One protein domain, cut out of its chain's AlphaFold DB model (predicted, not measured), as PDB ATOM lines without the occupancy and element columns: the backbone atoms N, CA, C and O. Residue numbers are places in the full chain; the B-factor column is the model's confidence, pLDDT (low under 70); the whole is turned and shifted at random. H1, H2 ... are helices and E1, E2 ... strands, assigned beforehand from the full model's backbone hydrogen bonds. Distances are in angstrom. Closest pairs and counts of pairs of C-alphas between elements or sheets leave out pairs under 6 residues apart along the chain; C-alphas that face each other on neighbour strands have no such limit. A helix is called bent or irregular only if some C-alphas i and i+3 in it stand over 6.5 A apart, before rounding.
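This is residues 4 to 210 of the 217 residues of an uncharacterized protein of Magnetococcales bacterium (UniProt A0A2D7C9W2). Two strongly twisted sheets meet where the long bent strand E4 of the larger one, E9-E8-E4-E3-E13, comes close to E7 of the smaller, curled one, E5-E6-E7-E12; H1 and H2 cover one face of the larger sheet, and H2 also packs on E6 and E7. At one end of the longest axis H3 and H4 pack on the small hairpin E10 and E11; toward the other end, the helical hairpin H5 and H6 packs through H5 on the larger sheet's opposite face. The 207 printed residues hold six named helices and thirteen named strands, in the order E1 E2 H1 H2 E3 E4 H3 H4 E5 E6 E7 E8 E9 H5 H6 E10 E11 E12 E13; the class is mixed, and the sheets are antiparallel. The whole is compact, with a radius of gyration of the C-alphas of 17.6 A and spans of 53 by 39 by 34 A.

E1, residues 4 to 6, begins at C-alpha 4 (161.733, 128.802, 111.054). E2 is 9 to 12, H1 13 to 25 (18.3 A) and H2 32 to 42 (15.7 A). E3, 47 to 57 (27.9 A), bends by 62 degrees at residue 50; E4, 69 to 80 (30.3 A), bends by 70 degrees at residue 76. H3 is 84 to 96 (18.5 A), H4 101 to 105, E5 114 to 116, E6 123 to 126, E7 132 to 138 (19.1 A), E8 148 to 152, E9 157 to 159, H5 161 to 167, H6 170 to 177, E10 183 to 185 and E11 190 to 192. E11 runs on into E12, 195 to 200 (16.5 A), at 63 degrees. E13, 204 to 209, ends at C-alpha 209 (149.192, 145.961, 115.059).

In the larger sheet N 52 and O 75 of the hairpin E3 and E4 are 2.9 A apart, N 51 and O 208 of E3 and E13 2.8 A. H1 makes two layers with it, a helix on one face of a sheet, at a height of 8.2 A, across the strands. H2 is on the same face, along the strands; the closest C-alphas of H2 and E13 are those of Ile 41 and Ala 209, 7.0 A. H5 is on the opposite face; H5 and H6 touch at Ala 165 and Ala 173, C-alphas 4.3 A apart, opposite ways at a shallow tilt of 13 degrees. The closest C-alphas of E4 and E7 are those of Ile 79 and Tyr 136, 4.9 A. E5, E6 and E7 form a meander, each strand the antiparallel neighbour of the one before; N 136 and O 197 of E7 and E12 are 2.9 A apart. The closest C-alphas of H3 and E11 are those of Ala 94 and His 192, 4.6 A. Every O i to N i+4 pair is within hydrogen-bond range in H1, H2, H3, H4 and H6; in H5 2 of 3 are.

The C-alphas of Glu 102 and Thr 155, the two farthest apart, are 53.1 A apart. The printed part has no cut; the link from E3 to E4, 11 residues, is long. Mean pLDDT of the printed part is 88.9, and residues 140 to 146 are under 70.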
ATOM      1  N   VAL A   4     161.724 127.608 111.906       91.50
ATOM      2  CA  VAL A   4     161.733 128.802 111.054       91.50
ATOM      3  C   VAL A   4     161.581 130.053 111.904       91.50
ATOM      4  O   VAL A   4     160.814 130.081 112.864       91.50
ATOM      5  N   ASN A   5     162.310 131.110 111.542       91.12
ATOM      6  CA  ASN A   5     162.280 132.384 112.257       91.12
ATOM      7  C   ASN A   5     161.519 133.427 111.441       91.12
ATOM      8  O   ASN A   5     162.012 133.871 110.396       91.12
ATOM      9  N   ILE A   6     160.342 133.844 111.907       87.12
ATOM     10  CA  ILE A   6     159.464 134.780 111.201       87.12
ATOM     11  C   ILE A   6     158.812 135.767 112.172       87.12
ATOM     12  O   ILE A   6     158.354 135.376 113.237       87.12
ATOM     13  N   ALA A   7     158.810 137.062 111.827       81.75
ATOM     14  CA  ALA A   7     158.262 138.136 112.670       81.75
ATOM     15  C   ALA A   7     158.734 138.086 114.147       81.75
ATOM     16  O   ALA A   7     157.933 138.217 115.068       81.75
ATOM     17  N   ASN A   8     160.043 137.882 114.363       82.94
ATOM     18  CA  ASN A   8     160.677 137.738 115.685       82.94
ATOM     19  C   ASN A   8     160.162 136.550 116.521       82.94
ATOM     20  O   ASN A   8     160.248 136.572 117.746       82.94
ATOM     21  N   GLN A   9     159.639 135.510 115.870       83.00
ATOM     22  CA  GLN A   9     159.244 134.257 116.507       83.00
ATOM     23  C   GLN A   9     159.959 133.075 115.862       83.00
ATOM     24  O   GLN A   9     160.077 133.011 114.637       83.00
ATOM     25  N   THR A  10     160.397 132.132 116.690       91.50
ATOM     26  CA  THR A  10     160.852 130.809 116.259       91.50
ATOM     27  C   THR A  10     159.662 129.863 116.310       91.50
ATOM     28  O   THR A  10     159.052 129.700 117.363       91.50
ATOM     29  N   LEU A  11     159.317 129.262 115.175       91.81
ATOM     30  CA  LEU A  11     158.223 128.301 115.057       91.81
ATOM     31  C   LEU A  11     158.789 126.942 114.644       91.81
ATOM     32  O   LEU A  11     159.652 126.878 113.764       91.81
ATOM     33  N   ALA A  12     158.303 125.858 115.248       95.44
ATOM     34  CA  ALA A  12     158.607 124.518 114.765       95.44
ATOM     35  C   ALA A  12     157.850 124.258 113.459       95.44
ATOM     36  O   ALA A  12     156.661 124.559 113.345       95.44
ATOM     37  N   VAL A  13     158.535 123.695 112.462       95.38
ATOM     38  CA  VAL A  13     157.932 123.447 111.142       95.38
ATOM     39  C   VAL A  13     156.754 122.474 111.237       95.38
ATOM     40  O   VAL A  13     155.741 122.688 110.574       95.38
ATOM     41  N   ALA A  14     156.851 121.463 112.103       95.12
ATOM     42  CA  ALA A  14     155.780 120.495 112.328       95.12
ATOM     43  C   ALA A  14     154.501 121.158 112.872       95.12
ATOM     44  O   ALA A  14     153.420 120.895 112.357       95.12
ATOM     45  N   ASP A  15     154.621 122.077 113.834       94.31
ATOM     46  CA  ASP A  15     153.465 122.763 114.430       94.31
ATOM     47  C   ASP A  15     152.757 123.665 113.412       94.31
ATOM     48  O   ASP A  15     151.528 123.696 113.331       94.31
ATOM     49  N   VAL A  16     153.535 124.394 112.599       93.81
ATOM     50  CA  VAL A  16     152.979 125.242 111.532       93.81
ATOM     51  C   VAL A  16     152.265 124.385 110.489       93.81
ATOM     52  O   VAL A  16     151.185 124.760 110.039       93.81
ATOM     53  N   THR A  17     152.845 123.240 110.132       95.62
ATOM     54  CA  THR A  17     152.288 122.306 109.148       95.62
ATOM     55  C   THR A  17     151.008 121.647 109.650       95.62
ATOM     56  O   THR A  17     150.012 121.644 108.932       95.62
ATOM     57  N   ALA A  18     150.993 121.164 110.895       94.44
ATOM     58  CA  ALA A  18     149.804 120.591 111.520       94.44
ATOM     59  C   ALA A  18     148.656 121.609 111.541       94.44
ATOM     60  O   ALA A  18     147.588 121.351 110.991       94.44
ATOM     61  N   ARG A  19     148.918 122.825 112.043       92.38
ATOM     62  CA  ARG A  19     147.929 123.911 112.037       92.38
ATOM     63  C   ARG A  19     147.446 124.248 110.626       92.38
ATOM     64  O   ARG A  19     146.269 124.545 110.441       92.38
ATOM     65  N   PHE A  20     148.346 124.272 109.645       94.25
ATOM     66  CA  PHE A  20     147.995 124.554 108.257       94.25
ATOM     67  C   PHE A  20     147.060 123.482 107.685       94.25
ATOM     68  O   PHE A  20     146.023 123.834 107.124       94.25
ATOM     69  N   ASN A  21     147.383 122.201 107.874       94.44
ATOM     70  CA  ASN A  21     146.564 121.082 107.412       94.44
ATOM     71  C   ASN A  21     145.185 121.078 108.090       94.44
ATOM     72  O   ASN A  21     144.171 120.975 107.397       94.44
ATOM     73  N   ASP A  22     145.129 121.305 109.403       92.31
ATOM     74  CA  ASP A  22     143.867 121.412 110.145       92.31
ATOM     75  C   ASP A  22     143.003 122.573 109.635       92.31
ATOM     76  O   ASP A  22     141.789 122.424 109.474       92.31
ATOM     77  N   ALA A  23     143.628 123.716 109.330       91.00
ATOM     78  CA  ALA A  23     142.960 124.890 108.778       91.00
ATOM     79  C   ALA A  23     142.429 124.664 107.353       91.00
ATOM     80  O   ALA A  23     141.387 125.222 107.011       91.00
ATOM     81  N   GLN A  24     143.107 123.857 106.527       90.62
ATOM     82  CA  GLN A  24     142.587 123.477 105.207       90.62
ATOM     83  C   GLN A  24     141.436 122.469 105.316       90.62
ATOM     84  O   GLN A  24     140.501 122.530 104.518       90.62
ATOM     85  N   ALA A  25     141.496 121.552 106.284       91.25
ATOM     86  CA  ALA A  25     140.466 120.537 106.492       91.25
ATOM     87  C   ALA A  25     139.192 121.109 107.134       91.25
ATOM     88  O   ALA A  25     138.092 120.669 106.806       91.25
ATOM     89  N   ASN A  26     139.330 122.101 108.021       88.44
ATOM     90  CA  ASN A  26     138.230 122.658 108.811       88.44
ATOM     91  C   ASN A  26     138.194 124.198 108.743       88.44
ATOM     92  O   ASN A  26     138.272 124.856 109.781       88.44
ATOM     93  N   PRO A  27     138.078 124.811 107.553       84.75
ATOM     94  CA  PRO A  27     138.263 126.254 107.372       84.75
ATOM     95  C   PRO A  27     137.305 127.127 108.195       84.75
ATOM     96  O   PRO A  27     137.659 128.261 108.515       84.75
ATOM     97  N   ASP A  28     136.135 126.604 108.563       80.69
ATOM     98  CA  ASP A  28     135.116 127.322 109.338       80.69
ATOM     99  C   ASP A  28     135.403 127.327 110.849       80.69
ATOM    100  O   ASP A  28     134.909 128.186 111.579       80.69
ATOM    101  N   ALA A  29     136.240 126.402 111.329       77.94
ATOM    102  CA  ALA A  29     136.640 126.320 112.735       77.94
ATOM    103  C   ALA A  29     137.785 127.290 113.087       77.94
ATOM    104  O   ALA A  29     138.076 127.511 114.264       77.94
ATOM    105  N   PHE A  30     138.436 127.887 112.083       77.50
ATOM    106  CA  PHE A  30     139.601 128.750 112.266       77.50
ATOM    107  C   PHE A  30     139.310 130.200 111.865       77.50
ATOM    108  O   PHE A  30     138.696 130.489 110.844       77.50
ATOM    109  N   GLY A  31     139.835 131.145 112.649       70.62
ATOM    110  CA  GLY A  31     139.842 132.567 112.293       70.62
ATOM    111  C   GLY A  31     138.698 133.413 112.862       70.62
ATOM    112  O   GLY A  31     138.789 134.634 112.783       70.62
ATOM    113  N   VAL A  32     137.687 132.819 113.508       72.88
ATOM    114  CA  VAL A  32     136.589 133.571 114.160       72.88
ATOM    115  C   VAL A  32     137.119 134.496 115.261       72.88
ATOM    116  O   VAL A  32     136.845 135.694 115.246       72.88
ATOM    117  N   GLN A  33     137.949 133.970 116.169       77.62
ATOM    118  CA  GLN A  33     138.581 134.784 117.216       77.62
ATOM    119  C   GLN A  33     139.448 135.897 116.613       77.62
ATOM    120  O   GLN A  33     139.403 137.039 117.061       77.62
ATOM    121  N   LEU A  34     140.175 135.588 115.537       82.00
ATOM    122  CA  LEU A  34     141.023 136.565 114.867       82.00
ATOM    123  C   LEU A  34     140.210 137.702 114.231       82.00
ATOM    124  O   LEU A  34     140.655 138.846 114.253       82.00
ATOM    125  N   ALA A  35     139.025 137.417 113.685       80.06
ATOM    126  CA  ALA A  35     138.128 138.452 113.174       80.06
ATOM    127  C   ALA A  35     137.740 139.441 114.283       80.06
ATOM    128  O   ALA A  35     137.835 140.654 114.090       80.06
ATOM    129  N   ALA A  36     137.366 138.926 115.459       83.75
ATOM    130  CA  ALA A  36     137.043 139.748 116.622       83.75
ATOM    131  C   ALA A  36     138.252 140.576 117.091       83.75
ATOM    132  O   ALA A  36     138.109 141.763 117.387       83.75
ATOM    133  N   ASP A  37     139.450 139.989 117.097       84.94
ATOM    134  CA  ASP A  37     140.685 140.691 117.461       84.94
ATOM    135  C   ASP A  37     141.022 141.814 116.465       84.94
ATOM    136  O   ASP A  37     141.388 142.916 116.874       84.94
ATOM    137  N   VAL A  38     140.852 141.578 115.160       82.19
ATOM    138  CA  VAL A  38     141.041 142.598 114.112       82.19
ATOM    139  C   VAL A  38     140.030 143.730 114.262       82.19
ATOM    140  O   VAL A  38     140.412 144.898 114.179       82.19
ATOM    141  N   LEU A  39     138.765 143.403 114.538       82.94
ATOM    142  CA  LEU A  39     137.746 144.403 114.837       82.94
ATOM    143  C   LEU A  39     138.179 145.252 116.039       82.94
ATOM    144  O   LEU A  39     138.159 146.474 115.960       82.94
ATOM    145  N   ASN A  40     138.638 144.617 117.122       83.62
ATOM    146  CA  ASN A  40     139.109 145.299 118.329       83.62
ATOM    147  C   ASN A  40     140.305 146.222 118.064       83.62
ATOM    148  O   ASN A  40     140.314 147.349 118.554       83.62
ATOM    149  N   ILE A  41     141.282 145.777 117.267       82.44
ATOM    150  CA  ILE A  41     142.430 146.593 116.838       82.44
ATOM    151  C   ILE A  41     141.961 147.869 116.127       82.44
ATOM    152  O   ILE A  41     142.560 148.931 116.294       82.44
ATOM    153  N   LEU A  42     140.896 147.764 115.333       81.94
ATOM    154  CA  LEU A  42     140.372 148.847 114.511       81.94
ATOM    155  C   LEU A  42     139.276 149.686 115.188       81.94
ATOM    156  O   LEU A  42     138.937 150.742 114.669       81.94
ATOM    157  N   ARG A  43     138.750 149.288 116.357       77.12
ATOM    158  CA  ARG A  43     137.651 150.004 117.045       77.12
ATOM    159  C   ARG A  43     137.919 151.495 117.260       77.12
ATOM    160  O   ARG A  43     136.986 152.285 117.213       77.12
ATOM    161  N   ASN A  44     139.180 151.866 117.480       72.44
ATOM    162  CA  ASN A  44     139.580 153.233 117.823       72.44
ATOM    163  C   ASN A  44     140.420 153.916 116.730       72.44
ATOM    164  O   ASN A  44     141.012 154.962 116.983       72.44
ATOM    165  N   THR A  45     140.532 153.328 115.535       75.69
ATOM    166  CA  THR A  45     141.319 153.909 114.441       75.69
ATOM    167  C   THR A  45     140.733 153.586 113.071       75.69
ATOM    168  O   THR A  45     140.296 152.471 112.804       75.69
ATOM    169  N   THR A  46     140.777 154.551 112.154       78.38
ATOM    170  CA  THR A  46     140.318 154.361 110.770       78.38
ATOM    171  C   THR A  46     141.273 153.483 109.959       78.38
ATOM    172  O   THR A  46     140.862 152.765 109.044       78.38
ATOM    173  N   THR A  47     142.568 153.532 110.281       84.44
ATOM    174  CA  THR A  47     143.625 152.782 109.596       84.44
ATOM    175  C   THR A  47     144.726 152.412 110.573       84.44
ATOM    176  O   THR A  47     145.151 153.252 111.365       84.44
ATOM    177  N   THR A  48     145.268 151.203 110.472       86.81
ATOM    178  CA  THR A  48     146.483 150.843 111.206       86.81
ATOM    179  C   THR A  48     147.453 150.056 110.339       86.81
ATOM    180  O   THR A  48     147.054 149.302 109.446       86.81
ATOM    181  N   PHE A  49     148.742 150.248 110.603       88.00
ATOM    182  CA  PHE A  49     149.783 149.394 110.053       88.00
ATOM    183  C   PHE A  49     149.929 148.162 110.936       88.00
ATOM    184  O   PHE A  49     149.920 148.261 112.161       88.00
ATOM    185  N   ALA A  50     150.068 147.000 110.316       88.06
ATOM    186  CA  ALA A  50     150.203 145.742 111.028       88.06
ATOM    187  C   ALA A  50     151.188 144.810 110.323       88.06
ATOM    188  O   ALA A  50     151.404 144.894 109.113       88.06
ATOM    189  N   HIS A  51     151.733 143.870 111.084       87.62
ATOM    190  CA  HIS A  51     152.383 142.682 110.556       87.62
ATOM    191  C   HIS A  51     151.384 141.530 110.514       87.62
ATOM    192  O   HIS A  51     150.811 141.156 111.538       87.62
ATOM    193  N   VAL A  52     151.207 140.936 109.339       89.69
ATOM    194  CA  VAL A  52     150.389 139.735 109.148       89.69
ATOM    195  C   VAL A  52     151.314 138.555 108.900       89.69
ATOM    196  O   VAL A  52     152.078 138.565 107.935       89.69
ATOM    197  N   VAL A  53     151.244 137.544 109.767       91.19
ATOM    198  CA  VAL A  53     151.902 136.247 109.576       91.19
ATOM    199  C   VAL A  53     150.865 135.269 109.047       91.19
ATOM    200  O   VAL A  53     149.813 135.084 109.658       91.19
ATOM    201  N   GLN A  54     151.156 134.640 107.916       92.62
ATOM    202  CA  GLN A  54     150.206 133.789 107.205       92.62
ATOM    203  C   GLN A  54     150.885 132.571 106.583       92.62
ATOM    204  O   GLN A  54     152.008 132.678 106.081       92.62
ATOM    205  N   ALA A  55     150.178 131.444 106.590       94.81
ATOM    206  CA  ALA A  55     150.526 130.220 105.882       94.81
ATOM    207  C   ALA A  55     149.469 129.987 104.802       94.81
ATOM    208  O   ALA A  55     148.305 129.759 105.105       94.81
ATOM    209  N   THR A  56     149.867 130.108 103.539       95.25
ATOM    210  CA  THR A  56     148.951 130.016 102.391       95.25
ATOM    211  C   THR A  56     149.375 128.890 101.459       95.25
ATOM    212  O   THR A  56     150.582 128.773 101.225       95.25
ATOM    213  N   PRO A  57     148.444 128.139 100.848       96.00
ATOM    214  CA  PRO A  57     148.797 127.154  99.833       96.00
ATOM    215  C   PRO A  57     149.452 127.827  98.620       96.00
ATOM    216  O   PRO A  57     149.053 128.917  98.189       96.00
ATOM    217  N   VAL A  58     150.464 127.178  98.047       95.81
ATOM    218  CA  VAL A  58     151.080 127.589  96.783       95.81
ATOM    219  C   VAL A  58     150.315 126.947  95.634       95.81
ATOM    220  O   VAL A  58     150.109 125.739  95.595       95.81
ATOM    221  N   LYS A  59     149.902 127.754  94.654       94.75
ATOM    222  CA  LYS A  59     149.243 127.239  93.452       94.75
ATOM    223  C   LYS A  59     150.273 126.588  92.527       94.75
ATOM    224  O   LYS A  59     151.052 127.285  91.880       94.75
ATOM    225  N   LEU A  60     150.244 125.262  92.453       96.25
ATOM    226  CA  LEU A  60     151.152 124.466  91.628       96.25
ATOM    227  C   LEU A  60     150.591 124.210  90.224       96.25
ATOM    228  O   LEU A  60     149.402 124.409  89.955       96.25
ATOM    229  N   ALA A  61     151.457 123.764  89.312       96.75
ATOM    230  CA  ALA A  61     151.036 123.278  88.003       96.75
ATOM    231  C   ALA A  61     150.161 122.021  88.136       96.75
ATOM    232  O   ALA A  61     150.298 121.252  89.085       96.75
ATOM    233  N   ALA A  62     149.307 121.757  87.141       96.25
ATOM    234  CA  ALA A  62     148.379 120.622  87.163       96.25
ATOM    235  C   ALA A  62     149.071 119.265  87.400       96.25
ATOM    236  O   ALA A  62     148.522 118.423  88.107       96.25
ATOM    237  N   LYS A  63     150.290 119.081  86.869       96.12
ATOM    238  CA  LYS A  63     151.119 117.880  87.081       96.12
ATOM    239  C   LYS A  63     151.498 117.665  88.553       96.12
ATOM    240  O   LYS A  63     151.622 116.527  88.984       96.12
ATOM    241  N   ASN A  64     151.642 118.745  89.317       96.38
ATOM    242  CA  ASN A  64     152.107 118.729  90.704       96.38
ATOM    243  C   ASN A  64     150.985 119.032  91.708       96.38
ATOM    244  O   ASN A  64     151.262 119.222  92.885       96.38
ATOM    245  N   LYS A  65     149.717 119.067  91.275       93.75
ATOM    246  CA  LYS A  65     148.566 119.481  92.104       93.75
ATOM    247  C   LYS A  65     148.334 118.638  93.365       93.75
ATOM    248  O   LYS A  65     147.577 119.062  94.225       93.75
ATOM    249  N   ALA A  66     148.906 117.435  93.418       93.38
ATOM    250  CA  ALA A  66     148.794 116.530  94.558       93.38
ATOM    251  C   ALA A  66     149.753 116.890  95.702       93.38
ATOM    252  O   ALA A  66     149.574 116.391  96.802       93.38
ATOM    253  N   ARG A  67     150.768 117.726  95.443       94.75
ATOM    254  CA  ARG A  67     151.723 118.177  96.459       94.75
ATOM    255  C   ARG A  67     151.096 119.275  97.305       94.75
ATOM    256  O   ARG A  67     150.535 120.227  96.755       94.75
ATOM    257  N   ASN A  68     151.261 119.185  98.618       95.44
ATOM    258  CA  ASN A  68     150.747 120.176  99.545       95.44
ATOM    259  C   ASN A  68     151.843 121.168  99.961       95.44
ATOM    260  O   ASN A  68     152.431 121.081 101.032       95.44
ATOM    261  N   ILE A  69     152.166 122.122  99.086       97.25
ATOM    262  CA  ILE A  69     153.207 123.117  99.379       97.25
ATOM    263  C   ILE A  69     152.574 124.371  99.976       97.25
ATOM    264  O   ILE A  69     151.723 125.007  99.346       97.25
ATOM    265  N   MET A  70     153.043 124.784 101.154       96.75
ATOM    266  CA  MET A  70     152.641 126.037 101.787       96.75
ATOM    267  C   MET A  70     153.737 127.100 101.718       96.75
ATOM    268  O   MET A  70     154.937 126.826 101.751       96.75
ATOM    269  N   LYS A  71     153.305 128.359 101.666       95.62
ATOM    270  CA  LYS A  71     154.138 129.545 101.843       95.62
ATOM    271  C   LYS A  71     153.820 130.171 103.190       95.62
ATOM    272  O   LYS A  71     152.737 130.735 103.364       95.62
ATOM    273  N   LEU A  72     154.793 130.151 104.089       94.75
ATOM    274  CA  LEU A  72     154.777 130.900 105.337       94.75
ATOM    275  C   LEU A  72     155.413 132.272 105.094       94.75
ATOM    276  O   LEU A  72     156.551 132.359 104.640       94.75
ATOM    277  N   SER A  73     154.694 133.354 105.372       92.19
ATOM    278  CA  SER A  73     155.184 134.715 105.129       92.19
ATOM    279  C   SER A  73     154.743 135.690 106.210       92.19
ATOM    280  O   SER A  73     153.665 135.542 106.780       92.19
ATOM    281  N   ALA A  74     155.581 136.693 106.465       89.38
ATOM    282  CA  ALA A  74     155.237 137.863 107.256       89.38
ATOM    283  C   ALA A  74     155.220 139.074 106.337       89.38
ATOM    284  O   ALA A  74     156.173 139.299 105.592       89.38
ATOM    285  N   VAL A  75     154.145 139.849 106.387       87.31
ATOM    286  CA  VAL A  75     153.956 140.995 105.502       87.31
ATOM    287  C   VAL A  75     153.585 142.211 106.327       87.31
ATOM    288  O   VAL A  75     152.759 142.123 107.232       87.31
ATOM    289  N   ASN A  76     154.199 143.343 106.004       87.56
ATOM    290  CA  ASN A  76     153.757 144.641 106.486       87.56
ATOM    291  C   ASN A  76     152.578 145.106 105.647       87.56
ATOM    292  O   ASN A  76     152.666 145.164 104.417       87.56
ATOM    293  N   VAL A  77     151.484 145.427 106.317       89.06
ATOM    294  CA  VAL A  77     150.220 145.749 105.670       89.06
ATOM    295  C   VAL A  77     149.603 146.987 106.293       89.06
ATOM    296  O   VAL A  77     149.906 147.346 107.431       89.06
ATOM    297  N   MET A  78     148.694 147.607 105.554       90.62
ATOM    298  CA  MET A  78     147.734 148.555 106.102       90.62
ATOM    299  C   MET A  78     146.351 147.909 106.090       90.62
ATOM    300  O   MET A  78     145.871 147.479 105.039       90.62
ATOM    301  N   ILE A  79     145.718 147.847 107.256       89.94
ATOM    302  CA  ILE A  79     144.311 147.469 107.412       89.94
ATOM    303  C   ILE A  79     143.491 148.729 107.690       89.94
ATOM    304  O   ILE A  79     143.984 149.678 108.302       89.94
ATOM    305  N   ALA A  80     142.258 148.763 107.193       87.31
ATOM    306  CA  ALA A  80     141.409 149.948 107.241       87.31
ATOM    307  C   ALA A  80     139.953 149.568 107.497       87.31
ATOM    308  O   ALA A  80     139.485 148.553 106.986       87.31
ATOM    309  N   THR A  81     139.228 150.408 108.232       85.50
ATOM    310  CA  THR A  81     137.789 150.221 108.482       85.50
ATOM    311  C   THR A  81     136.921 150.646 107.301       85.50
ATOM    312  O   THR A  81     135.819 150.130 107.158       85.50
ATOM    313  N   SER A  82     137.421 151.520 106.417       86.75
ATOM    314  CA  SER A  82     136.697 152.020 105.236       86.75
ATOM    315  C   SER A  82     137.306 151.547 103.914       86.75
ATOM    316  O   SER A  82     138.526 151.615 103.710       86.75
ATOM    317  N   ALA A  83     136.436 151.143 102.980       82.06
ATOM    318  CA  ALA A  83     136.799 150.754 101.618       82.06
ATOM    319  C   ALA A  83     137.383 151.920 100.796       82.06
ATOM    320  O   ALA A  83     138.259 151.701  99.959       82.06
ATOM    321  N   GLU A  84     136.979 153.162 101.080       86.25
ATOM    322  CA  GLU A  84     137.472 154.371 100.399       86.25
ATOM    323  C   GLU A  84     138.974 154.587 100.611       86.25
ATOM    324  O   GLU A  84     139.670 155.140  99.755       86.25
ATOM    325  N   THR A  85     139.503 154.092 101.736       87.94
ATOM    326  CA  THR A  85     140.935 154.154 102.043       87.94
ATOM    327  C   THR A  85     141.766 153.511 100.937       87.94
ATOM    328  O   THR A  85     142.836 154.026 100.610       87.94
ATOM    329  N   TYR A  86     141.264 152.438 100.319       85.38
ATOM    330  CA  TYR A  86     141.952 151.790  99.209       85.38
ATOM    331  C   TYR A  86     142.007 152.675  97.967       85.38
ATOM    332  O   TYR A  86     143.092 152.879  97.422       85.38
ATOM    333  N   ALA A  87     140.870 153.231  97.543       89.44
ATOM    334  CA  ALA A  87     140.834 154.079  96.358       89.44
ATOM    335  C   ALA A  87     141.765 155.285  96.517       89.44
ATOM    336  O   ALA A  87     142.591 155.561  95.649       89.44
ATOM    337  N   ARG A  88     141.731 155.923  97.690       91.06
ATOM    338  CA  ARG A  88     142.646 157.014  98.038       91.06
ATOM    339  C   ARG A  88     144.116 156.582  98.027       91.06
ATOM    340  O   ARG A  88     144.960 157.318  97.528       91.06
ATOM    341  N   ALA A  89     144.441 155.399  98.552       89.31
ATOM    342  CA  ALA A  89     145.809 154.883  98.542       89.31
ATOM    343  C   ALA A  89     146.332 154.636  97.117       89.31
ATOM    344  O   ALA A  89     147.484 154.970  96.833       89.31
ATOM    345  N   VAL A  90     145.493 154.098  96.223       90.19
ATOM    346  CA  VAL A  90     145.835 153.914  94.804       90.19
ATOM    347  C   VAL A  90     146.066 155.260  94.132       90.19
ATOM    348  O   VAL A  90     147.137 155.449  93.565       90.19
ATOM    349  N   LYS A  91     145.136 156.214  94.270       92.81
ATOM    350  CA  LYS A  91     145.267 157.557  93.682       92.81
ATOM    351  C   LYS A  91     146.546 158.262  94.136       92.81
ATOM    352  O   LYS A  91     147.345 158.708  93.318       92.81
ATOM    353  N   ASN A  92     146.814 158.252  95.443       91.88
ATOM    354  CA  ASN A  92     148.038 158.822  96.010       91.88
ATOM    355  C   ASN A  92     149.305 158.148  95.472       91.88
ATOM    356  O   ASN A  92     150.320 158.810  95.263       91.88
ATOM    357  N   SER A  93     149.277 156.828  95.280       91.94
ATOM    358  CA  SER A  93     150.405 156.111  94.693       91.94
ATOM    359  C   SER A  93     150.569 156.410  93.210       91.94
ATOM    360  O   SER A  93     151.708 156.508  92.777       91.94
ATOM    361  N   ALA A  94     149.483 156.529  92.452       92.56
ATOM    362  CA  ALA A  94     149.527 156.782  91.019       92.56
ATOM    363  C   ALA A  94     150.045 158.188  90.703       92.56
ATOM    364  O   ALA A  94     150.944 158.340  89.878       92.56
ATOM    365  N   ASN A  95     149.599 159.188  91.471       92.62
ATOM    366  CA  ASN A  95     150.146 160.545  91.414       92.62
ATOM    367  C   ASN A  95     151.662 160.561  91.673       92.62
ATOM    368  O   ASN A  95     152.410 161.227  90.966       92.62
ATOM    369  N   LYS A  96     152.148 159.776  92.645       90.94
ATOM    370  CA  LYS A  96     153.592 159.658  92.929       90.94
ATOM    371  C   LYS A  96     154.388 158.970  91.818       90.94
ATOM    372  O   LYS A  96     155.587 159.205  91.729       90.94
ATOM    373  N   GLN A  97     153.754 158.111  91.022       89.44
ATOM    374  CA  GLN A  97     154.374 157.462  89.862       89.44
ATOM    375  C   GLN A  97     154.276 158.317  88.587       89.44
ATOM    376  O   GLN A  97     154.745 157.889  87.541       89.44
ATOM    377  N   GLY A  98     153.680 159.514  88.654       91.81
ATOM    378  CA  GLY A  98     153.528 160.390  87.490       91.81
ATOM    379  C   GLY A  98     152.461 159.925  86.499       91.81
ATOM    380  O   GLY A  98     152.546 160.259  85.321       91.81
ATOM    381  N   SER A  99     151.470 159.147  86.954       92.88
ATOM    382  CA  SER A  99     150.290 158.845  86.132       92.88
ATOM    383  C   SER A  99     149.494 160.117  85.823       92.88
ATOM    384  O   SER A  99     149.533 161.084  86.584       92.88
ATOM    385  N   ASP A 100     148.751 160.095  84.719       94.44
ATOM    386  CA  ASP A 100     147.896 161.203  84.287       94.44
ATOM    387  C   ASP A 100     146.836 161.570  85.344       94.44
ATOM    388  O   ASP A 100     146.134 160.700  85.863       94.44
ATOM    389  N   ALA A 101     146.716 162.863  85.658       92.81
ATOM    390  CA  ALA A 101     145.884 163.343  86.760       92.81
ATOM    391  C   ALA A 101     144.384 163.087  86.538       92.81
ATOM    392  O   ALA A 101     143.694 162.666  87.465       92.81
ATOM    393  N   GLU A 102     143.887 163.269  85.311       93.56
ATOM    394  CA  GLU A 102     142.475 163.047  84.982       93.56
ATOM    395  C   GLU A 102     142.115 161.560  85.115       93.56
ATOM    396  O   GLU A 102     141.089 161.196  85.701       93.56
ATOM    397  N   LYS A 103     142.996 160.670  84.644       93.75
ATOM    398  CA  LYS A 103     142.836 159.218  84.814       93.75
ATOM    399  C   LYS A 103     142.871 158.794  86.281       93.75
ATOM    400  O   LYS A 103     142.100 157.923  86.692       93.75
ATOM    401  N   VAL A 104     143.743 159.408  87.082       92.50
ATOM    402  CA  VAL A 104     143.817 159.147  88.524       92.50
ATOM    403  C   VAL A 104     142.538 159.592  89.230       92.50
ATOM    404  O   VAL A 104     142.000 158.837  90.046       92.50
ATOM    405  N   ASP A 105     142.008 160.769  88.911       92.81
ATOM    406  CA  ASP A 105     140.781 161.277  89.529       92.81
ATOM    407  C   ASP A 105     139.563 160.409  89.196       92.81
ATOM    408  O   ASP A 105     138.739 160.137  90.079       92.81
ATOM    409  N   ASN A 106     139.524 159.855  87.984       92.44
ATOM    410  CA  ASN A 106     138.485 158.935  87.524       92.44
ATOM    411  C   ASN A 106     138.648 157.486  88.015       92.44
ATOM    412  O   ASN A 106     137.781 156.653  87.748       92.44
ATOM    413  N   PHE A 107     139.718 157.151  88.746       92.19
ATOM    414  CA  PHE A 107     139.924 155.789  89.239       92.19
ATOM    415  C   PHE A 107     138.788 155.322  90.159       92.19
ATOM    416  O   PHE A 107     138.513 155.937  91.199       92.19
ATOM    417  N   GLN A 108     138.224 154.157  89.834       88.19
ATOM    418  CA  GLN A 108     137.278 153.430  90.675       88.19
ATOM    419  C   GLN A 108     137.783 152.017  90.985       88.19
ATOM    420  O   GLN A 108     138.361 151.325  90.141       88.19
ATOM    421  N   ALA A 109     137.560 151.572  92.224       84.25
ATOM    422  CA  ALA A 109     137.908 150.218  92.630       84.25
ATOM    423  C   ALA A 109     137.023 149.205  91.887       84.25
ATOM    424  O   ALA A 109     135.804 149.341  91.853       84.25
ATOM    425  N   GLN A 110     137.647 148.183  91.303       83.50
ATOM    426  CA  GLN A 110     136.940 147.144  90.558       83.50
ATOM    427  C   GLN A 110     136.339 146.086  91.485       83.50
ATOM    428  O   GLN A 110     136.735 145.949  92.646       83.50
ATOM    429  N   GLU A 111     135.410 145.303  90.937       85.50
ATOM    430  CA  GLU A 111     134.829 144.166  91.636       85.50
ATOM    431  C   GLU A 111     135.917 143.174  92.079       85.50
ATOM    432  O   GLU A 111     136.793 142.776  91.309       85.50
ATOM    433  N   ALA A 112     135.844 142.758  93.342       90.38
ATOM    434  CA  ALA A 112     136.730 141.756  93.913       90.38
ATOM    435  C   ALA A 112     136.034 140.391  94.030       90.38
ATOM    436  O   ALA A 112     134.807 140.288  94.054       90.38
ATOM    437  N   TRP A 113     136.833 139.331  94.181       93.94
ATOM    438  CA  TRP A 113     136.347 137.969  94.455       93.94
ATOM    439  C   TRP A 113     135.785 137.795  95.879       93.94
ATOM    440  O   TRP A 113     135.281 136.727  96.223       93.94
ATOM    441  N   PHE A 114     135.880 138.836  96.702       94.25
ATOM    442  CA  PHE A 114     135.355 138.914  98.057       94.25
ATOM    443  C   PHE A 114     134.376 140.083  98.179       94.25
ATOM    444  O   PHE A 114     134.394 141.017  97.373       94.25
ATOM    445  N   GLU A 115     133.557 140.041  99.219       93.69
ATOM    446  CA  GLU A 115     132.686 141.125  99.655       93.69
ATOM    447  C   GLU A 115     133.161 141.628 101.020       93.69
ATOM    448  O   GLU A 115     133.529 140.828 101.877       93.69
ATOM    449  N   ARG A 116     133.236 142.951 101.199       91.81
ATOM    450  CA  ARG A 116     133.691 143.570 102.453       91.81
ATOM    451  C   ARG A 116     132.552 143.620 103.461       91.81
ATOM    452  O   ARG A 116     131.419 143.901 103.092       91.81
ATOM    453  N   ASP A 117     132.889 143.434 104.729       90.19
ATOM    454  CA  ASP A 117     131.977 143.726 105.825       90.19
ATOM    455  C   ASP A 117     131.720 145.241 105.896       90.19
ATOM    456  O   ASP A 117     132.648 146.051 105.783       90.19
ATOM    457  N   GLN A 118     130.453 145.626 106.059       85.69
ATOM    458  CA  GLN A 118     130.035 147.032 106.071       85.69
ATOM    459  C   GLN A 118     130.522 147.786 107.316       85.69
ATOM    460  O   GLN A 118     130.746 148.993 107.251       85.69
ATOM    461  N   ASN A 119     130.713 147.086 108.436       85.00
ATOM    462  CA  ASN A 119     131.163 147.668 109.699       85.00
ATOM    463  C   ASN A 119     132.692 147.731 109.787       85.00
ATOM    464  O   ASN A 119     133.243 148.530 110.545       85.00
ATOM    465  N   CYS A 120     133.394 146.880 109.037       87.88
ATOM    466  CA  CYS A 120     134.848 146.848 109.023       87.88
ATOM    467  C   CYS A 120     135.379 146.360 107.674       87.88
ATOM    468  O   CYS A 120     135.545 145.163 107.458       87.88
ATOM    469  N   ALA A 121     135.781 147.290 106.805       89.56
ATOM    470  CA  ALA A 121     136.296 146.965 105.479       89.56
ATOM    471  C   ALA A 121     137.509 146.017 105.495       89.56
ATOM    472  O   ALA A 121     137.735 145.330 104.506       89.56
ATOM    473  N   ALA A 122     138.294 145.946 106.575       92.25
ATOM    474  CA  ALA A 122     139.393 144.987 106.706       92.25
ATOM    475  C   ALA A 122     138.922 143.525 106.798       92.25
ATOM    476  O   ALA A 122     139.739 142.618 106.669       92.25
ATOM    477  N   LEU A 123     137.631 143.288 107.015       92.88
ATOM    478  CA  LEU A 123     137.007 141.974 107.068       92.88
ATOM    479  C   LEU A 123     136.035 141.812 105.897       92.88
ATOM    480  O   LEU A 123     135.606 142.783 105.271       92.88
ATOM    481  N   GLY A 124     135.714 140.567 105.578       92.94
ATOM    482  CA  GLY A 124     134.787 140.237 104.510       92.94
ATOM    483  C   GLY A 124     134.614 138.737 104.341       92.94
ATOM    484  O   GLY A 124     135.113 137.953 105.150       92.94
ATOM    485  N   VAL A 125     133.964 138.342 103.251       94.25
ATOM    486  CA  VAL A 125     133.737 136.940 102.879       94.25
ATOM    487  C   VAL A 125     134.103 136.685 101.419       94.25
ATOM    488  O   VAL A 125     133.932 137.547 100.555       94.25
ATOM    489  N   GLY A 126     134.628 135.500 101.115       94.19
ATOM    490  CA  GLY A 126     134.848 135.067  99.736       94.19
ATOM    491  C   GLY A 126     133.516 134.793  99.035       94.19
ATOM    492  O   GLY A 126     132.726 133.989  99.518       94.19
ATOM    493  N   LYS A 127     133.273 135.381  97.856       95.06
ATOM    494  CA  LYS A 127     131.993 135.225  97.132       95.06
ATOM    495  C   LYS A 127     131.680 133.781  96.737       95.06
ATOM    496  O   LYS A 127     130.524 133.409  96.594       95.06
ATOM    497  N   LYS A 128     132.716 132.961  96.531       91.31
ATOM    498  CA  LYS A 128     132.569 131.574  96.069       91.31
ATOM    499  C   LYS A 128     132.097 130.616  97.167       91.31
ATOM    500  O   LYS A 128     131.384 129.669  96.863       91.31
ATOM    501  N   ASN A 129     132.570 130.799  98.397       89.12
ATOM    502  CA  ASN A 129     132.416 129.822  99.480       89.12
ATOM    503  C   ASN A 129     131.908 130.427 100.795       89.12
ATOM    504  O   ASN A 129     131.730 129.690 101.753       89.12
ATOM    505  N   GLY A 130     131.712 131.744 100.868       90.31
ATOM    506  CA  GLY A 130     131.293 132.437 102.086       90.31
ATOM    507  C   GLY A 130     132.355 132.485 103.189       90.31
ATOM    508  O   GLY A 130     132.099 133.058 104.242       90.31
ATOM    509  N   SER A 131     133.551 131.923 102.977       90.81
ATOM    510  CA  SER A 131     134.565 131.837 104.029       90.81
ATOM    511  C   SER A 131     135.139 133.217 104.365       90.81
ATOM    512  O   SER A 131     135.394 134.014 103.451       90.81
ATOM    513  N   PRO A 132     135.411 133.503 105.648       92.44
ATOM    514  CA  PRO A 132     135.841 134.822 106.079       92.44
ATOM    515  C   PRO A 132     137.264 135.144 105.605       92.44
ATOM    516  O   PRO A 132     138.153 134.284 105.594       92.44
ATOM    517  N   VAL A 133     137.495 136.403 105.234       94.19
ATOM    518  CA  VAL A 133     138.777 136.909 104.727       94.19
ATOM    519  C   VAL A 133     139.251 138.136 105.503       94.19
ATOM    520  O   VAL A 133     138.465 139.016 105.846       94.19
ATOM    521  N   LEU A 134     140.564 138.221 105.727       94.38
ATOM    522  CA  LEU A 134     141.246 139.465 106.070       94.38
ATOM    523  C   LEU A 134     141.628 140.173 104.774       94.38
ATOM    524  O   LEU A 134     142.301 139.594 103.918       94.38
ATOM    525  N   ILE A 135     141.244 141.435 104.657       94.06
ATOM    526  CA  ILE A 135     141.514 142.274 103.502       94.06
ATOM    527  C   ILE A 135     142.441 143.403 103.929       94.06
ATOM    528  O   ILE A 135     142.147 144.171 104.843       94.06
ATOM    529  N   TYR A 136     143.564 143.529 103.240       92.62
ATOM    530  CA  TYR A 136     144.601 144.485 103.587       92.62
ATOM    531  C   TYR A 136     145.294 145.030 102.341       92.62
ATOM    532  O   TYR A 136     145.248 144.441 101.260       92.62
ATOM    533  N   MET A 137     145.948 146.173 102.495       90.81
ATOM    534  CA  MET A 137     146.779 146.772 101.459       90.81
ATOM    535  C   MET A 137     148.246 146.467 101.719       90.81
ATOM    536  O   MET A 137     148.731 146.590 102.844       90.81
ATOM    537  N   THR A 138     148.959 146.105 100.662       87.75
ATOM    538  CA  THR A 138     150.413 145.991 100.654       87.75
ATOM    539  C   THR A 138     151.008 147.111  99.828       87.75
ATOM    540  O   THR A 138     150.556 147.395  98.718       87.75
ATOM    541  N   TYR A 139     152.056 147.714 100.373       80.81
ATOM    542  CA  TYR A 139     152.896 148.671  99.678       80.81
ATOM    543  C   TYR A 139     154.193 147.946  99.321       80.81
ATOM    544  O   TYR A 139     154.897 147.504 100.234       80.81
ATOM    545  N   PRO A 140     154.505 147.770  98.029       66.81
ATOM    546  CA  PRO A 140     155.792 147.283  97.576       66.81
ATOM    547  C   PRO A 140     156.862 148.162  98.192       66.81
ATOM    548  O   PRO A 140     156.929 149.365  97.948       66.81
ATOM    549  N   ASN A 141     157.667 147.562  99.053       57.53
ATOM    550  CA  ASN A 141     158.828 148.211  99.607       57.53
ATOM    551  C   ASN A 141     159.999 147.240  99.410       57.53
ATOM    552  O   ASN A 141     159.941 146.128  99.940       57.53
ATOM    553  N   PRO A 142     161.047 147.629  98.664       47.41
ATOM    554  CA  PRO A 142     162.220 146.785  98.443       47.41
ATOM    555  C   PRO A 142     162.967 146.447  99.745       47.41
ATOM    556  O   PRO A 142     163.678 145.453  99.798       47.41
ATOM    557  N   ARG A 143     162.761 147.211 100.830       42.56
ATOM    558  CA  ARG A 143     163.271 146.894 102.178       42.56
ATOM    559  C   ARG A 143     162.374 145.936 102.966       42.56
ATOM    560  O   ARG A 143     162.704 145.569 104.087       42.56
ATOM    561  N   ASN A 144     161.218 145.577 102.410       46.41
ATOM    562  CA  ASN A 144     160.131 144.890 103.099       46.41
ATOM    563  C   ASN A 144     159.694 143.614 102.373       46.41
ATOM    564  O   ASN A 144     158.531 143.207 102.437       46.41
ATOM    565  N   THR A 145     160.644 142.942 101.718       54.69
ATOM    566  CA  THR A 145     160.571 141.502 101.462       54.69
ATOM    567  C   THR A 145     160.595 140.784 102.806       54.69
ATOM    568  O   THR A 145     161.628 140.286 103.253       54.69
ATOM    569  N   GLY A 146     159.463 140.804 103.512       63.28
ATOM    570  CA  GLY A 146     159.312 140.060 104.749       63.28
ATOM    571  C   GLY A 146     159.697 138.599 104.520       63.28
ATOM    572  O   GLY A 146     159.536 138.064 103.418       63.28
ATOM    573  N   LYS A 147     160.277 137.973 105.551       78.31
ATOM    574  CA  LYS A 147     160.773 136.598 105.447       78.31
ATOM    575  C   LYS A 147     159.662 135.693 104.917       78.31
ATOM    576  O   LYS A 147     158.535 135.726 105.417       78.31
ATOM    577  N   ARG A 148     160.001 134.902 103.900       89.06
ATOM    578  CA  ARG A 148     159.141 133.877 103.317       89.06
ATOM    579  C   ARG A 148     159.855 132.537 103.395       89.06
ATOM    580  O   ARG A 148     161.032 132.461 103.063       89.06
ATOM    581  N   TYR A 149     159.132 131.514 103.820       94.19
ATOM    582  CA  TYR A 149     159.567 130.126 103.785       94.19
ATOM    583  C   TYR A 149     158.569 129.339 102.952       94.19
ATOM    584  O   TYR A 149     157.364 129.604 103.005       94.19
ATOM    585  N   PHE A 150     159.076 128.377 102.197       96.50
ATOM    586  CA  PHE A 150     158.257 127.374 101.543       96.50
ATOM    587  C   PHE A 150     158.456 126.061 102.270       96.50
ATOM    588  O   PHE A 150     159.582 125.736 102.641       96.50
ATOM    589  N   ILE A 151     157.366 125.363 102.547       97.25
ATOM    590  CA  ILE A 151     157.382 124.129 103.321       97.25
ATOM    591  C   ILE A 151     156.478 123.135 102.602       97.25
ATOM    592  O   ILE A 151     155.342 123.474 102.260       97.25
ATOM    593  N   ASP A 152     156.991 121.935 102.362       96.88
ATOM    594  CA  ASP A 152     156.178 120.796 101.957       96.88
ATOM    595  C   ASP A 152     155.439 120.275 103.195       96.88
ATOM    596  O   ASP A 152     156.051 119.788 104.148       96.88
ATOM    597  N   ALA A 153     154.121 120.463 103.218       95.12
ATOM    598  CA  ALA A 153     153.274 120.131 104.354       95.12
ATOM    599  C   ALA A 153     153.021 118.619 104.496       95.12
ATOM    600  O   ALA A 153     152.469 118.194 105.511       95.12
ATOM    601  N   ASP A 154     153.440 117.811 103.516       93.75
ATOM    602  CA  ASP A 154     153.373 116.352 103.594       93.75
ATOM    603  C   ASP A 154     154.642 115.778 104.250       93.75
ATOM    604  O   ASP A 154     154.579 114.782 104.971       93.75
ATOM    605  N   THR A 155     155.800 116.423 104.045       94.81
ATOM    606  CA  THR A 155     157.106 115.940 104.542       94.81
ATOM    607  C   THR A 155     157.712 116.780 105.669       94.81
ATOM    608  O   THR A 155     158.664 116.343 106.311       94.81
ATOM    609  N   ASN A 156     157.156 117.962 105.961       95.00
ATOM    610  CA  ASN A 156     157.724 118.976 106.862       95.00
ATOM    611  C   ASN A 156     159.096 119.519 106.417       95.00
ATOM    612  O   ASN A 156     159.856 120.050 107.234       95.00
ATOM    613  N   GLU A 157     159.435 119.399 105.134       94.81
ATOM    614  CA  GLU A 157     160.711 119.873 104.601       94.81
ATOM    615  C   GLU A 157     160.609 121.314 104.099       94.81
ATOM    616  O   GLU A 157     159.660 121.704 103.418       94.81
ATOM    617  N   THR A 158     161.614 122.129 104.421       95.00
ATOM    618  CA  THR A 158     161.732 123.488 103.886       95.00
ATOM    619  C   THR A 158     162.279 123.456 102.463       95.00
ATOM    620  O   THR A 158     163.277 122.788 102.206       95.00
ATOM    621  N   MET A 159     161.687 124.245 101.574       95.75
ATOM    622  CA  MET A 159     162.064 124.362 100.167       95.75
ATOM    623  C   MET A 159     162.560 125.774  99.836       95.75
ATOM    624  O   MET A 159     162.137 126.764 100.446       95.75
ATOM    625  N   THR A 160     163.429 125.883  98.831       94.75
ATOM    626  CA  THR A 160     163.825 127.178  98.260       94.75
ATOM    627  C   THR A 160     162.759 127.710  97.299       94.75
ATOM    628  O   THR A 160     161.873 126.981  96.847       94.75
ATOM    629  N   ALA A 161     162.828 129.004  96.970       93.56
ATOM    630  CA  ALA A 161     161.896 129.600  96.015       93.56
ATOM    631  C   ALA A 161     162.051 128.988  94.612       93.56
ATOM    632  O   ALA A 161     161.061 128.826  93.906       93.56
ATOM    633  N   GLU A 162     163.271 128.611  94.235       95.69
ATOM    634  CA  GLU A 162     163.619 127.988  92.957       95.69
ATOM    635  C   GLU A 162     163.022 126.580  92.861       95.69
ATOM    636  O   GLU A 162     162.336 126.276  91.888       95.69
ATOM    637  N   GLN A 163     163.161 125.769  93.917       96.69
ATOM    638  CA  GLN A 163     162.551 124.434  93.982       96.69
ATOM    639  C   GLN A 163     161.023 124.499  93.869       96.69
ATOM    640  O   GLN A 163     160.400 123.671  93.210       96.69
ATOM    641  N   VAL A 164     160.393 125.497  94.495       96.62
ATOM    642  CA  VAL A 164     158.946 125.698  94.355       96.62
ATOM    643  C   VAL A 164     158.584 126.200  92.961       96.62
ATOM    644  O   VAL A 164     157.573 125.765  92.410       96.62
ATOM    645  N   ALA A 165     159.391 127.079  92.364       96.31
ATOM    646  CA  ALA A 165     159.157 127.603  91.023       96.31
ATOM    647  C   ALA A 165     159.109 126.485  89.967       96.31
ATOM    648  O   ALA A 165     158.249 126.527  89.088       96.31
ATOM    649  N   GLU A 166     159.939 125.446  90.101       97.19
ATOM    650  CA  GLU A 166     159.915 124.249  89.242       97.19
ATOM    651  C   GLU A 166     158.585 123.478  89.307       97.19
ATOM    652  O   GLU A 166     158.192 122.807  88.349       97.19
ATOM    653  N   LEU A 167     157.853 123.588  90.420       97.44
ATOM    654  CA  LEU A 167     156.560 122.931  90.602       97.44
ATOM    655  C   LEU A 167     155.378 123.753  90.064       97.44
ATOM    656  O   LEU A 167     154.266 123.223  89.932       97.44
ATOM    657  N   MET A 168     155.591 125.036  89.766       97.44
ATOM    658  CA  MET A 168     154.566 125.983  89.331       97.44
ATOM    659  C   MET A 168     154.422 126.033  87.803       97.44
ATOM    660  O   MET A 168     155.236 125.531  87.037       97.44
ATOM    661  N   THR A 169     153.353 126.672  87.328       96.94
ATOM    662  CA  THR A 169     153.257 127.085  85.917       96.94
ATOM    663  C   THR A 169     154.316 128.151  85.597       96.94
ATOM    664  O   THR A 169     154.613 128.939  86.499       96.94
ATOM    665  N   PRO A 170     154.776 128.307  84.340       95.69
ATOM    666  CA  PRO A 170     155.802 129.297  83.984       95.69
ATOM    667  C   PRO A 170     155.500 130.733  84.446       95.69
ATOM    668  O   PRO A 170     156.376 131.425  84.960       95.69
ATOM    669  N   SER A 171     154.245 131.181  84.331       93.88
ATOM    670  CA  SER A 171     153.824 132.509  84.800       93.88
ATOM    671  C   SER A 171     153.886 132.649  86.326       93.88
ATOM    672  O   SER A 171     154.327 133.677  86.836       93.88
ATOM    673  N   GLY A 172     153.488 131.604  87.054       92.69
ATOM    674  CA  GLY A 172     153.585 131.532  88.513       92.69
ATOM    675  C   GLY A 172     155.031 131.514  89.014       92.69
ATOM    676  O   GLY A 172     155.351 132.236  89.953       92.69
ATOM    677  N   ALA A 173     155.909 130.759  88.346       93.75
ATOM    678  CA  ALA A 173     157.345 130.730  88.619       93.75
ATOM    679  C   ALA A 173     157.980 132.117  88.429       93.75
ATOM    680  O   ALA A 173     158.652 132.616  89.331       93.75
ATOM    681  N   LYS A 174     157.682 132.787  87.304       92.25
ATOM    682  CA  LYS A 174     158.132 134.164  87.054       92.25
ATOM    683  C   LYS A 174     157.670 135.110  88.160       92.25
ATOM    684  O   LYS A 174     158.480 135.842  88.703       92.25
ATOM    685  N   GLN A 175     156.396 135.056  88.548       89.44
ATOM    686  CA  GLN A 175     155.865 135.917  89.609       89.44
ATOM    687  C   GLN A 175     156.489 135.638  90.989       89.44
ATOM    688  O   GLN A 175     156.564 136.539  91.825       89.44
ATOM    689  N   LEU A 176     156.894 134.396  91.262       90.19
ATOM    690  CA  LEU A 176     157.518 134.010  92.526       90.19
ATOM    691  C   LEU A 176     158.960 134.532  92.645       90.19
ATOM    692  O   LEU A 176     159.338 135.055  93.706       90.19
ATOM    693  N   LEU A 177     159.736 134.351  91.576       90.06
ATOM    694  CA  LEU A 177     161.161 134.677  91.511       90.06
ATOM    695  C   LEU A 177     161.402 136.160  91.211       90.06
ATOM    696  O   LEU A 177     162.299 136.755  91.798       90.06
ATOM    697  N   ASP A 178     160.557 136.759  90.372       86.69
ATOM    698  CA  ASP A 178     160.632 138.152  89.928       86.69
ATOM    699  C   ASP A 178     159.260 138.848  90.075       86.69
ATOM    700  O   ASP A 178     158.514 139.043  89.106       86.69
ATOM    701  N   PRO A 179     158.839 139.146  91.320       83.31
ATOM    702  CA  PRO A 179     157.569 139.809  91.564       83.31
ATOM    703  C   PRO A 179     157.626 141.277  91.120       83.31
ATOM    704  O   PRO A 179     158.432 142.057  91.622       83.31
ATOM    705  N   ALA A 180     156.690 141.682  90.258       81.56
ATOM    706  CA  ALA A 180     156.532 143.082  89.877       81.56
ATOM    707  C   ALA A 180     156.276 143.976  91.107       81.56
ATOM    708  O   ALA A 180     155.427 143.673  91.953       81.56
ATOM    709  N   THR A 181     157.002 145.090  91.184       81.19
ATOM    710  CA  THR A 181     156.884 146.104  92.246       81.19
ATOM    711  C   THR A 181     155.891 147.210  91.900       81.19
ATOM    712  O   THR A 181     155.448 147.940  92.785       81.19
ATOM    713  N   THR A 182     155.517 147.313  90.627       85.50
ATOM    714  CA  THR A 182     154.488 148.208  90.107       85.50
ATOM    715  C   THR A 182     153.335 147.396  89.522       85.50
ATOM    716  O   THR A 182     153.465 146.231  89.130       85.50
ATOM    717  N   HIS A 183     152.162 148.010  89.507       85.38
ATOM    718  CA  HIS A 183     150.928 147.465  88.978       85.38
ATOM    719  C   HIS A 183     150.371 148.445  87.955       85.38
ATOM    720  O   HIS A 183     150.175 149.618  88.262       85.38
ATOM    721  N   HIS A 184     150.090 147.945  86.754       89.75
ATOM    722  CA  HIS A 184     149.382 148.696  85.726       89.75
ATOM    723  C   HIS A 184     147.893 148.360  85.793       89.75
ATOM    724  O   HIS A 184     147.483 147.220  85.541       89.75
ATOM    725  N   ASN A 185     147.074 149.345  86.156       86.56
ATOM    726  CA  ASN A 185     145.628 149.233  86.074       86.56
ATOM    727  C   ASN A 185     145.202 149.505  84.631       86.56
ATOM    728  O   ASN A 185     145.027 150.652  84.241       86.56
ATOM    729  N   LYS A 186     145.011 148.445  83.846       87.31
ATOM    730  CA  LYS A 186     144.666 148.567  82.421       87.31
ATOM    731  C   LYS A 186     143.355 149.310  82.155       87.31
ATOM    732  O   LYS A 186     143.204 149.885  81.089       87.31
ATOM    733  N   THR A 187     142.399 149.264  83.083       88.19
ATOM    734  CA  THR A 187     141.062 149.847  82.884       88.19
ATOM    735  C   THR A 187     141.081 151.366  82.965       88.19
ATOM    736  O   THR A 187     140.398 152.012  82.180       88.19
ATOM    737  N   HIS A 188     141.869 151.925  83.881       89.00
ATOM    738  CA  HIS A 188     142.004 153.376  84.048       89.00
ATOM    739  C   HIS A 188     143.347 153.899  83.527       89.00
ATOM    740  O   HIS A 188     143.599 155.090  83.597       89.00
ATOM    741  N   ASP A 189     144.199 153.008  83.014       91.75
ATOM    742  CA  ASP A 189     145.529 153.288  82.477       91.75
ATOM    743  C   ASP A 189     146.410 154.115  83.432       91.75
ATOM    744  O   ASP A 189     146.943 155.166  83.085       91.75
ATOM    745  N   ILE A 190     146.529 153.622  84.670       92.25
ATOM    746  CA  ILE A 190     147.379 154.202  85.719       92.25
ATOM    747  C   ILE A 190     148.403 153.182  86.219       92.25
ATOM    748  O   ILE A 190     148.117 151.982  86.306       92.25
ATOM    749  N   GLU A 191     149.577 153.660  86.615       92.56
ATOM    750  CA  GLU A 191     150.593 152.863  87.298       92.56
ATOM    751  C   GLU A 191     150.613 153.191  88.788       92.56
ATOM    752  O   GLU A 191     150.678 154.345  89.192       92.56
ATOM    753  N   HIS A 192     150.576 152.173  89.643       90.94
ATOM    754  CA  HIS A 192     150.650 152.349  91.089       90.94
ATOM    755  C   HIS A 192     151.368 151.172  91.740       90.94
ATOM    756  O   HIS A 192     151.520 150.108  91.152       90.94
ATOM    757  N   THR A 193     151.795 151.321  92.988       89.44
ATOM    758  CA  THR A 193     152.468 150.238  93.719       89.44
ATOM    759  C   THR A 193     151.508 149.538  94.681       89.44
ATOM    760  O   THR A 193     151.653 148.358  94.970       89.44
ATOM    761  N   VAL A 194     150.452 150.208  95.143       88.94
ATOM    762  CA  VAL A 194     149.524 149.643  96.140       88.94
ATOM    763  C   VAL A 194     148.783 148.423  95.599       88.94
ATOM    764  O   VAL A 194     148.112 148.514  94.579       88.94
ATOM    765  N   SER A 195     148.811 147.301  96.316       86.06
ATOM    766  CA  SER A 195     147.953 146.145  96.020       86.06
ATOM    767  C   SER A 195     147.004 145.852  97.170       86.06
ATOM    768  O   SER A 195     147.416 145.800  98.324       86.06
ATOM    769  N   THR A 196     145.732 145.607  96.850       88.56
ATOM    770  CA  THR A 196     144.794 144.998  97.800       88.56
ATOM    771  C   THR A 196     144.941 143.489  97.745       88.56
ATOM    772  O   THR A 196     144.944 142.881  96.674       88.56
ATOM    773  N   ARG A 197     145.058 142.875  98.917       90.19
ATOM    774  CA  ARG A 197     145.090 141.431  99.106       90.19
ATOM    775  C   ARG A 197     143.944 141.040 100.020       90.19
ATOM    776  O   ARG A 197     143.630 141.756 100.964       90.19
ATOM    777  N   ALA A 198     143.352 139.897  99.729       93.56
ATOM    778  CA  ALA A 198     142.438 139.217 100.625       93.56
ATOM    779  C   ALA A 198     142.984 137.816 100.872       93.56
ATOM    780  O   ALA A 198     143.449 137.155  99.938       93.56
ATOM    781  N   VAL A 199     142.979 137.395 102.129       94.00
ATOM    782  CA  VAL A 199     143.477 136.091 102.562       94.00
ATOM    783  C   VAL A 199     142.465 135.511 103.531       94.00
ATOM    784  O   VAL A 199     142.025 136.206 104.442       94.00
ATOM    785  N   TYR A 200     142.076 134.253 103.332       94.62
ATOM    786  CA  TYR A 200     141.147 133.591 104.247       94.62
ATOM    787  C   TYR A 200     141.685 133.591 105.679       94.62
ATOM    788  O   TYR A 200     142.871 133.333 105.888       94.62
ATOM    789  N   LEU A 201     140.817 133.847 106.660       93.69
ATOM    790  CA  LEU A 201     141.237 133.984 108.057       93.69
ATOM    791  C   LEU A 201     141.880 132.715 108.618       93.69
ATOM    792  O   LEU A 201     142.819 132.822 109.401       93.69
ATOM    793  N   HIS A 202     141.461 131.529 108.166       92.75
ATOM    794  CA  HIS A 202     142.079 130.264 108.573       92.75
ATOM    795  C   HIS A 202     143.566 130.162 108.171       92.75
ATOM    796  O   HIS A 202     144.351 129.496 108.845       92.75
ATOM    797  N   ASN A 203     143.996 130.889 107.133       94.56
ATOM    798  CA  ASN A 203     145.397 130.951 106.698       94.56
ATOM    799  C   ASN A 203     146.230 131.975 107.485       94.56
ATOM    800  O   ASN A 203     147.456 132.011 107.354       94.56
ATOM    801  N   ILE A 204     145.601 132.823 108.300       93.19
ATOM    802  CA  ILE A 204     146.312 133.809 109.110       93.19
ATOM    803  C   ILE A 204     146.711 133.170 110.435       93.19
ATOM    804  O   ILE A 204     145.878 132.650 111.173       93.19
ATOM    805  N   LEU A 205     148.005 133.201 110.740       90.38
ATOM    806  CA  LEU A 205     148.562 132.742 112.013       90.38
ATOM    807  C   LEU A 205     148.454 133.823 113.077       90.38
ATOM    808  O   LEU A 205     148.151 133.533 114.230       90.38
ATOM    809  N   ARG A 206     148.744 135.066 112.685       88.75
ATOM    810  CA  ARG A 206     148.839 136.186 113.612       88.75
ATOM    811  C   ARG A 206     148.691 137.516 112.890       88.75
ATOM    812  O   ARG A 206     149.222 137.695 111.794       88.75
ATOM    813  N   VAL A 207     148.058 138.467 113.566       88.62
ATOM    814  CA  VAL A 207     148.082 139.888 113.213       88.62
ATOM    815  C   VAL A 207     148.689 140.647 114.387       88.62
ATOM    816  O   VAL A 207     148.289 140.452 115.532       88.62
ATOM    817  N   VAL A 208     149.685 141.483 114.118       86.50
ATOM    818  CA  VAL A 208     150.334 142.332 115.122       86.50
ATOM    819  C   VAL A 208     150.189 143.773 114.670       86.50
ATOM    820  O   VAL A 208     150.852 144.183 113.723       86.50
ATOM    821  N   ALA A 209     149.311 144.533 115.320       84.88
ATOM    822  CA  ALA A 209     149.192 145.961 115.059       84.88
ATOM    823  C   ALA A 209     150.453 146.696 115.534       84.88
ATOM    824  O   ALA A 209     150.941 146.458 116.643       84.88
ATOM    825  N   ASN A 210     150.963 147.606 114.709       78.69
ATOM    826  CA  ASN A 210     152.082 148.456 115.079       78.69
ATOM    827  C   ASN A 210     151.575 149.493 116.081       78.69
ATOM    828  O   ASN A 210     150.648 150.248 115.789       78.69
TER     829      ASN A 210